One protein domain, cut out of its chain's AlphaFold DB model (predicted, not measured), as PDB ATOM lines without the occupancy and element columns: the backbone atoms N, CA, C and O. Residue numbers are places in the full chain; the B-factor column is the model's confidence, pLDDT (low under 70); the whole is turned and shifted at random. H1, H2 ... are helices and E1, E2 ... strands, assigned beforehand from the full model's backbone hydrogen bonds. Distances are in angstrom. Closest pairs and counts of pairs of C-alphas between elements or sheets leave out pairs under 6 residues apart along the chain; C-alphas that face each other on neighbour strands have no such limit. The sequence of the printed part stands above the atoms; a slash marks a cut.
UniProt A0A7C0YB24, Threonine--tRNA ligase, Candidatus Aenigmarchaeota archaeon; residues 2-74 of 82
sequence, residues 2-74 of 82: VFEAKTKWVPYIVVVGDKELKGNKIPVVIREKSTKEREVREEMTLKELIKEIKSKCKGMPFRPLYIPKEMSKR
ATOM      1  N   VAL A   2     155.203 114.306 139.376       76.88
ATOM      2  CA  VAL A   2     156.367 113.394 139.568       76.88
ATOM      3  C   VAL A   2     156.423 112.302 138.493       76.88
ATOM      4  O   VAL A   2     157.479 112.063 137.918       76.88
ATOM      5  N   PHE A   3     155.279 111.692 138.167       76.69
ATOM      6  CA  PHE A   3     155.185 110.692 137.099       76.69
ATOM      7  C   PHE A   3     155.610 111.261 135.736       76.69
ATOM      8  O   PHE A   3     156.516 110.733 135.105       76.69
ATOM      9  N   GLU A   4     155.050 112.408 135.339       78.31
ATOM     10  CA  GLU A   4     155.441 113.098 134.102       78.31
ATOM     11  C   GLU A   4     156.934 113.436 134.048       78.31
ATOM     12  O   GLU A   4     157.541 113.316 132.989       78.31
ATOM     13  N   ALA A   5     157.539 113.857 135.165       79.81
ATOM     14  CA  ALA A   5     158.972 114.135 135.227       79.81
ATOM     15  C   ALA A   5     159.806 112.864 134.988       79.81
ATOM     16  O   ALA A   5     160.791 112.898 134.247       79.81
ATOM     17  N   LYS A   6     159.379 111.722 135.542       78.00
ATOM     18  CA  LYS A   6     160.016 110.421 135.290       78.00
ATOM     19  C   LYS A   6     159.885 110.002 133.823       78.00
ATOM     20  O   LYS A   6     160.883 109.581 133.231       78.00
ATOM     21  N   THR A   7     158.702 110.181 133.228       81.31
ATOM     22  CA  THR A   7     158.436 109.907 131.804       81.31
ATOM     23  C   THR A   7     159.262 110.808 130.882       81.31
ATOM     24  O   THR A   7     159.821 110.329 129.902       81.31
ATOM     25  N   LYS A   8     159.406 112.097 131.215       80.81
ATOM     26  CA  LYS A   8     160.166 113.095 130.436       80.81
ATOM     27  C   LYS A   8     161.686 113.032 130.641       80.81
ATOM     28  O   LYS A   8     162.379 113.966 130.257       80.81
ATOM     29  N   TRP A   9     162.206 111.959 131.245       81.31
ATOM     30  CA  TRP A   9     163.646 111.770 131.463       81.31
ATOM     31  C   TRP A   9     164.327 112.898 132.258       81.31
ATOM     32  O   TRP A   9     165.496 113.211 132.046       81.31
ATOM     33  N   VAL A  10     163.616 113.497 133.220       83.94
ATOM     34  CA  VAL A  10     164.181 114.566 134.057       83.94
ATOM     35  C   VAL A  10     165.301 113.994 134.955       83.94
ATOM     36  O   VAL A  10     165.058 113.002 135.646       83.94
ATOM     37  N   PRO A  11     166.516 114.584 134.959       84.62
ATOM     38  CA  PRO A  11     167.678 114.025 135.663       84.62
ATOM     39  C   PRO A  11     167.632 114.196 137.188       84.62
ATOM     40  O   PRO A  11     168.100 113.320 137.912       84.62
ATOM     41  N   TYR A  12     167.043 115.294 137.667       85.75
ATOM     42  CA  TYR A  12     166.898 115.598 139.091       85.75
ATOM     43  C   TYR A  12     165.442 115.912 139.397       85.75
ATOM     44  O   TYR A  12     164.845 116.780 138.754       85.75
ATOM     45  N   ILE A  13     164.871 115.227 140.382       85.56
ATOM     46  CA  ILE A  13     163.511 115.490 140.849       85.56
ATOM     47  C   ILE A  13     163.590 115.888 142.313       85.56
ATOM     48  O   ILE A  13     164.169 115.182 143.132       85.56
ATOM     49  N   VAL A  14     162.985 117.026 142.622       84.94
ATOM     50  CA  VAL A  14     162.932 117.580 143.968       84.94
ATOM     51  C   VAL A  14     161.472 117.736 144.350       84.94
ATOM     52  O   VAL A  14     160.687 118.303 143.587       84.94
ATOM     53  N   VAL A  15     161.108 117.212 145.514       81.56
ATOM     54  CA  VAL A  15     159.797 117.432 146.122       81.56
ATOM     55  C   VAL A  15     160.023 118.368 147.299       81.56
ATOM     56  O   VAL A  15     160.942 118.148 148.079       81.56
ATOM     57  N   VAL A  16     159.247 119.450 147.354       77.12
ATOM     58  CA  VAL A  16     159.316 120.443 148.429       77.12
ATOM     59  C   VAL A  16     157.932 120.550 149.054       77.12
ATOM     60  O   VAL A  16     156.986 120.979 148.391       77.12
ATOM     61  N   GLY A  17     157.819 120.143 150.310       78.94
ATOM     62  CA  GLY A  17     156.675 120.348 151.189       78.94
ATOM     63  C   GLY A  17     157.044 121.184 152.420       78.94
ATOM     64  O   GLY A  17     158.182 121.625 152.583       78.94
ATOM     65  N   ASP A  18     156.084 121.377 153.326       71.69
ATOM     66  CA  ASP A  18     156.220 122.285 154.480       71.69
ATOM     67  C   ASP A  18     157.370 121.927 155.434       71.69
ATOM     68  O   ASP A  18     157.948 122.797 156.089       71.69
ATOM     69  N   LYS A  19     157.728 120.640 155.511       66.81
ATOM     70  CA  LYS A  19     158.842 120.150 156.339       66.81
ATOM     71  C   LYS A  19     160.205 120.501 155.739       66.81
ATOM     72  O   LYS A  19     161.115 120.881 156.470       66.81
ATOM     73  N   GLU A  20     160.330 120.429 154.417       66.56
ATOM     74  CA  GLU A  20     161.570 120.726 153.685       66.56
ATOM     75  C   GLU A  20     161.752 122.230 153.457       66.56
ATOM     76  O   GLU A  20     162.855 122.688 153.205       66.56
ATOM     77  N   LEU A  21     160.687 123.023 153.587       62.28
ATOM     78  CA  LEU A  21     160.768 124.486 153.557       62.28
ATOM     79  C   LEU A  21     161.395 125.058 154.840       62.28
ATOM     80  O   LEU A  21     162.025 126.113 154.809       62.28
ATOM     81  N   LYS A  22     161.233 124.350 155.967       63.31
ATOM     82  CA  LYS A  22     161.849 124.684 157.263       63.31
ATOM     83  C   LYS A  22     163.233 124.055 157.435       63.31
ATOM     84  O   LYS A  22     164.081 124.622 158.120       63.31
ATOM     85  N   GLY A  23     163.461 122.885 156.839       64.62
ATOM     86  CA  GLY A  23     164.752 122.205 156.839       64.62
ATOM     87  C   GLY A  23     165.654 122.722 155.720       64.62
ATOM     88  O   GLY A  23     165.274 122.746 154.565       64.62
ATOM     89  N   ASN A  24     166.902 123.081 156.016       69.81
ATOM     90  CA  ASN A  24     167.836 123.567 154.987       69.81
ATOM     91  C   ASN A  24     168.341 122.453 154.030       69.81
ATOM     92  O   ASN A  24     169.238 122.686 153.218       69.81
ATOM     93  N   LYS A  25     167.809 121.230 154.164       73.12
ATOM     94  CA  LYS A  25     168.160 120.029 153.400       73.12
ATOM     95  C   LYS A  25     166.936 119.542 152.646       73.12
ATOM     96  O   LYS A  25     165.852 119.459 153.219       73.12
ATOM     97  N   ILE A  26     167.132 119.214 151.376       81.00
ATOM     98  CA  ILE A  26     166.053 118.825 150.481       81.00
ATOM     99  C   ILE A  26     166.371 117.432 149.924       81.00
ATOM    100  O   ILE A  26     167.504 117.206 149.484       81.00
ATOM    101  N   PRO A  27     165.406 116.496 149.914       81.50
ATOM    102  CA  PRO A  27     165.590 115.203 149.278       81.50
ATOM    103  C   PRO A  27     165.563 115.367 147.756       81.50
ATOM    104  O   PRO A  27     164.547 115.734 147.157       81.50
ATOM    105  N   VAL A  28     166.688 115.067 147.116       83.44
ATOM    106  CA  VAL A  28     166.825 115.083 145.661       83.44
ATOM    107  C   VAL A  28     166.893 113.648 145.161       83.44
ATOM    108  O   VAL A  28     167.736 112.858 145.582       83.44
ATOM    109  N   VAL A  29     165.999 113.305 144.238       83.31
ATOM    110  CA  VAL A  29     166.057 112.042 143.502       83.31
ATOM    111  C   VAL A  29     166.970 112.246 142.301       83.31
ATOM    112  O   VAL A  29     166.626 112.997 141.380       83.31
ATOM    113  N   ILE A  30     168.120 111.574 142.304       81.62
ATOM    114  CA  ILE A  30     169.064 111.592 141.184       81.62
ATOM    115  C   ILE A  30     168.787 110.387 140.298       81.62
ATOM    116  O   ILE A  30     168.973 109.241 140.714       81.62
ATOM    117  N   ARG A  31     168.373 110.636 139.054       79.06
ATOM    118  CA  ARG A  31     168.065 109.565 138.099       79.06
ATOM    119  C   ARG A  31     169.280 108.689 137.801       79.06
ATOM    120  O   ARG A  31     169.133 107.481 137.740       79.06
ATOM    121  N   GLU A  32     170.456 109.292 137.641       75.69
ATOM    122  CA  GLU A  32     171.712 108.593 137.322       75.69
ATOM    123  C   GLU A  32     172.064 107.503 138.345       75.69
ATOM    124  O   GLU A  32     172.524 106.431 137.970       75.69
ATOM    125  N   LYS A  33     171.794 107.756 139.629       72.69
ATOM    126  CA  LYS A  33     172.047 106.807 140.722       72.69
ATOM    127  C   LYS A  33     170.845 105.910 141.034       72.69
ATOM    128  O   LYS A  33     170.967 104.995 141.840       72.69
ATOM    129  N   SER A  34     169.680 106.188 140.451       68.94
ATOM    130  CA  SER A  34     168.444 105.461 140.737       68.94
ATOM    131  C   SER A  34     168.277 104.278 139.790       68.94
ATOM    132  O   SER A  34     168.241 104.438 138.570       68.94
ATOM    133  N   THR A  35     168.099 103.088 140.355       63.75
ATOM    134  CA  THR A  35     167.787 101.868 139.600       63.75
ATOM    135  C   THR A  35     166.269 101.711 139.480       63.75
ATOM    136  O   THR A  35     165.514 102.264 140.278       63.75
ATOM    137  N   LYS A  36     165.800 100.918 138.506       58.16
ATOM    138  CA  LYS A  36     164.373 100.604 138.271       58.16
ATOM    139  C   LYS A  36     163.619 100.143 139.535       58.16
ATOM    140  O   LYS A  36     162.411 100.324 139.616       58.16
ATOM    141  N   GLU A  37     164.344  99.582 140.500       59.53
ATOM    142  CA  GLU A  37     163.828  99.022 141.755       59.53
ATOM    143  C   GLU A  37     164.052  99.920 142.983       59.53
ATOM    144  O   GLU A  37     163.364  99.762 143.990       59.53
ATOM    145  N   ARG A  38     165.000 100.871 142.932       63.38
ATOM    146  CA  ARG A  38     165.320 101.761 144.059       63.38
ATOM    147  C   ARG A  38     165.642 103.170 143.586       63.38
ATOM    148  O   ARG A  38     166.645 103.415 142.920       63.38
ATOM    149  N   GLU A  39     164.800 104.103 144.012       65.88
ATOM    150  CA  GLU A  39     165.049 105.534 143.877       65.88
ATOM    151  C   GLU A  39     166.030 105.975 144.957       65.88
ATOM    152  O   GLU A  39     165.711 105.953 146.147       65.88
ATOM    153  N   VAL A  40     167.226 106.377 144.533       73.75
ATOM    154  CA  VAL A  40     168.226 106.935 145.438       73.75
ATOM    155  C   VAL A  40     167.839 108.380 145.724       73.75
ATOM    156  O   VAL A  40     167.795 109.225 144.826       73.75
ATOM    157  N   ARG A  41     167.516 108.635 146.993       75.75
ATOM    158  CA  ARG A  41     167.231 109.963 147.536       75.75
ATOM    159  C   ARG A  41     168.457 110.416 148.306       75.75
ATOM    160  O   ARG A  41     168.791 109.811 149.319       75.75
ATOM    161  N   GLU A  42     169.109 111.463 147.827       77.25
ATOM    162  CA  GLU A  42     170.202 112.106 148.550       77.25
ATOM    163  C   GLU A  42     169.694 113.412 149.155       77.25
ATOM    164  O   GLU A  42     169.085 114.239 148.474       77.25
ATOM    165  N   GLU A  43     169.915 113.581 150.457       78.00
ATOM    166  CA  GLU A  43     169.660 114.850 151.129       78.00
ATOM    167  C   GLU A  43     170.819 115.798 150.842       78.00
ATOM    168  O   GLU A  43     171.945 115.575 151.288       78.00
ATOM    169  N   MET A  44     170.541 116.869 150.109       81.31
ATOM    170  CA  MET A  44     171.537 117.883 149.777       81.31
ATOM    171  C   MET A  44     170.973 119.283 149.985       81.31
ATOM    172  O   MET A  44     169.759 119.510 150.002       81.31
ATOM    173  N   THR A  45     171.868 120.247 150.162       84.19
ATOM    174  CA  THR A  45     171.490 121.659 150.189       84.19
ATOM    175  C   THR A  45     171.293 122.193 148.772       84.19
ATOM    176  O   THR A  45     171.879 121.719 147.795       84.19
ATOM    177  N   LEU A  46     170.510 123.266 148.650       81.25
ATOM    178  CA  LEU A  46     170.255 123.919 147.363       81.25
ATOM    179  C   LEU A  46     171.553 124.399 146.676       81.25
ATOM    180  O   LEU A  46     171.659 124.388 145.450       81.25
ATOM    181  N   LYS A  47     172.562 124.793 147.466       84.00
ATOM    182  CA  LYS A  47     173.875 125.229 146.963       84.00
ATOM    183  C   LYS A  47     174.676 124.076 146.355       84.00
ATOM    184  O   LYS A  47     175.298 124.265 145.310       84.00
ATOM    185  N   GLU A  48     174.654 122.906 146.989       84.62
ATOM    186  CA  GLU A  48     175.342 121.705 146.500       84.62
ATOM    187  C   GLU A  48     174.742 121.235 145.175       84.62
ATOM    188  O   GLU A  48     175.488 121.048 144.212       84.62
ATOM    189  N   LEU A  49     173.408 121.193 145.077       84.94
ATOM    190  CA  LEU A  49     172.706 120.834 143.842       84.94
ATOM    191  C   LEU A  49     173.083 121.761 142.675       84.94
ATOM    192  O   LEU A  49     173.376 121.308 141.568       84.94
ATOM    193  N   ILE A  50     173.121 123.078 142.914       86.12
ATOM    194  CA  ILE A  50     173.517 124.054 141.888       86.12
ATOM    195  C   ILE A  50     174.967 123.826 141.445       86.12
ATOM    196  O   ILE A  50     175.266 123.932 140.253       86.12
ATOM    197  N   LYS A  51     175.874 123.538 142.385       88.69
ATOM    198  CA  LYS A  51     177.290 123.300 142.086       88.69
ATOM    199  C   LYS A  51     177.475 122.032 141.250       88.69
ATOM    200  O   LYS A  51     178.216 122.078 140.270       88.69
ATOM    201  N   GLU A  52     176.774 120.950 141.585       87.12
ATOM    202  CA  GLU A  52     176.815 119.697 140.825       87.12
ATOM    203  C   GLU A  52     176.325 119.901 139.385       87.12
ATOM    204  O   GLU A  52     177.035 119.562 138.436       87.12
ATOM    205  N   ILE A  53     175.159 120.537 139.205       86.38
ATOM    206  CA  ILE A  53     174.592 120.803 137.874       86.38
ATOM    207  C   ILE A  53     175.535 121.688 137.051       86.38
ATOM    208  O   ILE A  53     175.829 121.372 135.899       86.38
ATOM    209  N   LYS A  54     176.058 122.775 137.633       85.69
ATOM    210  CA  LYS A  54     177.012 123.657 136.941       85.69
ATOM    211  C   LYS A  54     178.296 122.930 136.550       85.69
ATOM    212  O   LYS A  54     178.835 123.214 135.485       85.69
ATOM    213  N   SER A  55     178.776 122.009 137.385       89.00
ATOM    214  CA  SER A  55     179.953 121.198 137.074       89.00
ATOM    215  C   SER A  55     179.690 120.255 135.901       89.00
ATOM    216  O   SER A  55     180.507 120.198 134.987       89.00
ATOM    217  N   LYS A  56     178.538 119.568 135.883       85.06
ATOM    218  CA  LYS A  56     178.159 118.656 134.789       85.06
ATOM    219  C   LYS A  56     177.891 119.387 133.467       85.06
ATOM    220  O   LYS A  56     178.184 118.852 132.407       85.06
ATOM    221  N   CYS A  57     177.373 120.616 133.515       84.44
ATOM    222  CA  CYS A  57     177.111 121.432 132.323       84.44
ATOM    223  C   CYS A  57     178.322 122.255 131.840       84.44
ATOM    224  O   CYS A  57     178.207 122.987 130.854       84.44
ATOM    225  N   LYS A  58     179.473 122.194 132.523       88.81
ATOM    226  CA  LYS A  58     180.652 122.994 132.167       88.81
ATOM    227  C   LYS A  58     181.203 122.555 130.806       88.81
ATOM    228  O   LYS A  58     181.485 121.383 130.600       88.81
ATOM    229  N   GLY A  59     181.390 123.511 129.894       85.06
ATOM    230  CA  GLY A  59     181.937 123.261 128.553       85.06
ATOM    231  C   GLY A  59     180.899 122.917 127.481       85.06
ATOM    232  O   GLY A  59     181.271 122.736 126.326       85.06
ATOM    233  N   MET A  60     179.608 122.868 127.825       85.00
ATOM    234  CA  MET A  60     178.525 122.674 126.855       85.00
ATOM    235  C   MET A  60     177.924 124.023 126.420       85.00
ATOM    236  O   MET A  60     177.797 124.928 127.250       85.00
ATOM    237  N   PRO A  61     177.521 124.185 125.145       83.31
ATOM    238  CA  PRO A  61     176.854 125.400 124.690       83.31
ATOM    239  C   PRO A  61     175.508 125.573 125.404       83.31
ATOM    240  O   PRO A  61     174.670 124.670 125.411       83.31
ATOM    241  N   PHE A  62     175.282 126.750 125.990       78.94
ATOM    242  CA  PHE A  62     174.033 127.075 126.676       78.94
ATOM    243  C   PHE A  62     173.172 127.987 125.802       78.94
ATOM    244  O   PHE A  62     173.545 129.122 125.513       78.94
ATOM    245  N   ARG A  63     172.004 127.495 125.384       83.56
ATOM    246  CA  ARG A  63     171.012 128.277 124.638       83.56
ATOM    247  C   ARG A  63     169.894 128.723 125.586       83.56
ATOM    248  O   ARG A  63     169.393 127.885 126.338       83.56
ATOM    249  N   PRO A  64     169.466 129.998 125.555       83.19
ATOM    250  CA  PRO A  64     168.308 130.427 126.328       83.19
ATOM    251  C   PRO A  64     167.055 129.654 125.899       83.19
ATOM    252  O   PRO A  64     166.882 129.297 124.733       83.19
ATOM    253  N   LEU A  65     166.175 129.378 126.858       84.44
ATOM    254  CA  LEU A  65     164.909 128.711 126.581       84.44
ATOM    255  C   LEU A  65     163.976 129.673 125.832       84.44
ATOM    256  O   LEU A  65     163.621 130.716 126.367       84.44
ATOM    257  N   TYR A  66     163.515 129.286 124.641       86.50
ATOM    258  CA  TYR A  66     162.474 130.012 123.889       86.50
ATOM    259  C   TYR A  66     161.059 129.838 124.469       86.50
ATOM    260  O   TYR A  66     160.087 130.374 123.953       86.50
ATOM    261  N   ILE A  67     160.934 129.032 125.520       87.31
ATOM    262  CA  ILE A  67     159.681 128.609 126.140       87.31
ATOM    263  C   ILE A  67     159.763 128.977 127.628       87.31
ATOM    264  O   ILE A  67     160.866 128.950 128.185       87.31
ATOM    265  N   PRO A  68     158.636 129.258 128.314       87.44
ATOM    266  CA  PRO A  68     158.638 129.508 129.748       87.44
ATOM    267  C   PRO A  68     159.454 128.483 130.546       87.44
ATOM    268  O   PRO A  68     159.384 127.265 130.327       87.44
ATOM    269  N   LYS A  69     160.238 128.993 131.500       85.12
ATOM    270  CA  LYS A  69     161.069 128.184 132.404       85.12
ATOM    271  C   LYS A  69     160.226 127.194 133.210       85.12
ATOM    272  O   LYS A  69     160.634 126.055 133.413       85.12
ATOM    273  N   GLU A  70     159.043 127.619 133.639       86.75
ATOM    274  CA  GLU A  70     158.104 126.788 134.385       86.75
ATOM    275  C   GLU A  70     157.284 125.906 133.446       86.75
ATOM    276  O   GLU A  70     156.597 126.398 132.553       86.75
ATOM    277  N   MET A  71     157.303 124.595 133.694       81.31
ATOM    278  CA  MET A  71     156.535 123.622 132.912       81.31
ATOM    279  C   MET A  71     155.021 123.866 132.976       81.31
ATOM    280  O   MET A  71     154.336 123.589 132.000       81.31
ATOM    281  N   SER A  72     154.508 124.407 134.085       83.12
ATOM    282  CA  SER A  72     153.084 124.732 134.272       83.12
ATOM    283  C   SER A  72     152.590 125.878 133.393       83.12
ATOM    284  O   SER A  72     151.397 125.957 133.132       83.12
ATOM    285  N   LYS A  73     153.486 126.764 132.943       86.19
ATOM    286  CA  LYS A  73     153.157 127.900 132.066       86.19
ATOM    287  C   LYS A  73     153.274 127.551 130.580       86.19
ATOM    288  O   LYS A  73     153.036 128.404 129.730       86.19
ATOM    289  N   ARG A  74     153.707 126.333 130.248       88.19
ATOM    290  CA  ARG A  74     153.860 125.899 128.857       88.19
ATOM    291  C   ARG A  74     152.506 125.494 128.295       88.19
ATOM    292  O   ARG A  74     151.712 124.857 128.983       88.19
TER     293      ARG A  74
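Overview. This is residues 2 to 74 of the 82 residues of the protein "Threonine--tRNA ligase" of Candidatus Aenigmarchaeota archaeon (UniProt A0A7C0YB24). A small antiparallel sheet, in the order E1, E2, E3, is grazed by helices H1 and H3, and residues 54 to 74 stick out as a long arm. The printed part has 73 residues, with H1, E1, H2, E2, E3, H3 along the chain; it is mixed, with under half of its residues in named elements. It is only just loose, close to compact, with radius of gyration of the C-alphas 13.8 A and spans of 34 by 28 by 26 A.

Arrangement. H1, residues 2 to 7, only grazes the sheet; its closest C-alphas with E1, residues 12 to 14, are Ala 5 and Ile 13, 7.4 A apart. H2, residues 18 to 22, is not on the sheet. E1 is antiparallel to E2, residues 26 to 30, with N 13 and O 29 within hydrogen-bond range at 3.0 A. E2 and E3, residues 41 to 44, form a hairpin, with N 28 and O 42 at 2.9 A. H3, residues 46 to 56, only grazes the sheet. Every O i to N i+4 pair is within range in H1 and H3; H2 has 0 of 1, and 0 of 2 O i to N i+3 pairs.

Along the chain. H1 begins at C-alpha 2 (156.367, 113.394, 139.568). E2 measures 12.2 A and H3 15.8 A, ending at C-alpha 56 (178.159, 118.656, 134.789).

Size, cuts and confidence. The printed part has no cut and no long link. pLDDT is under 70 in residues 19 to 24 and 34 to 39.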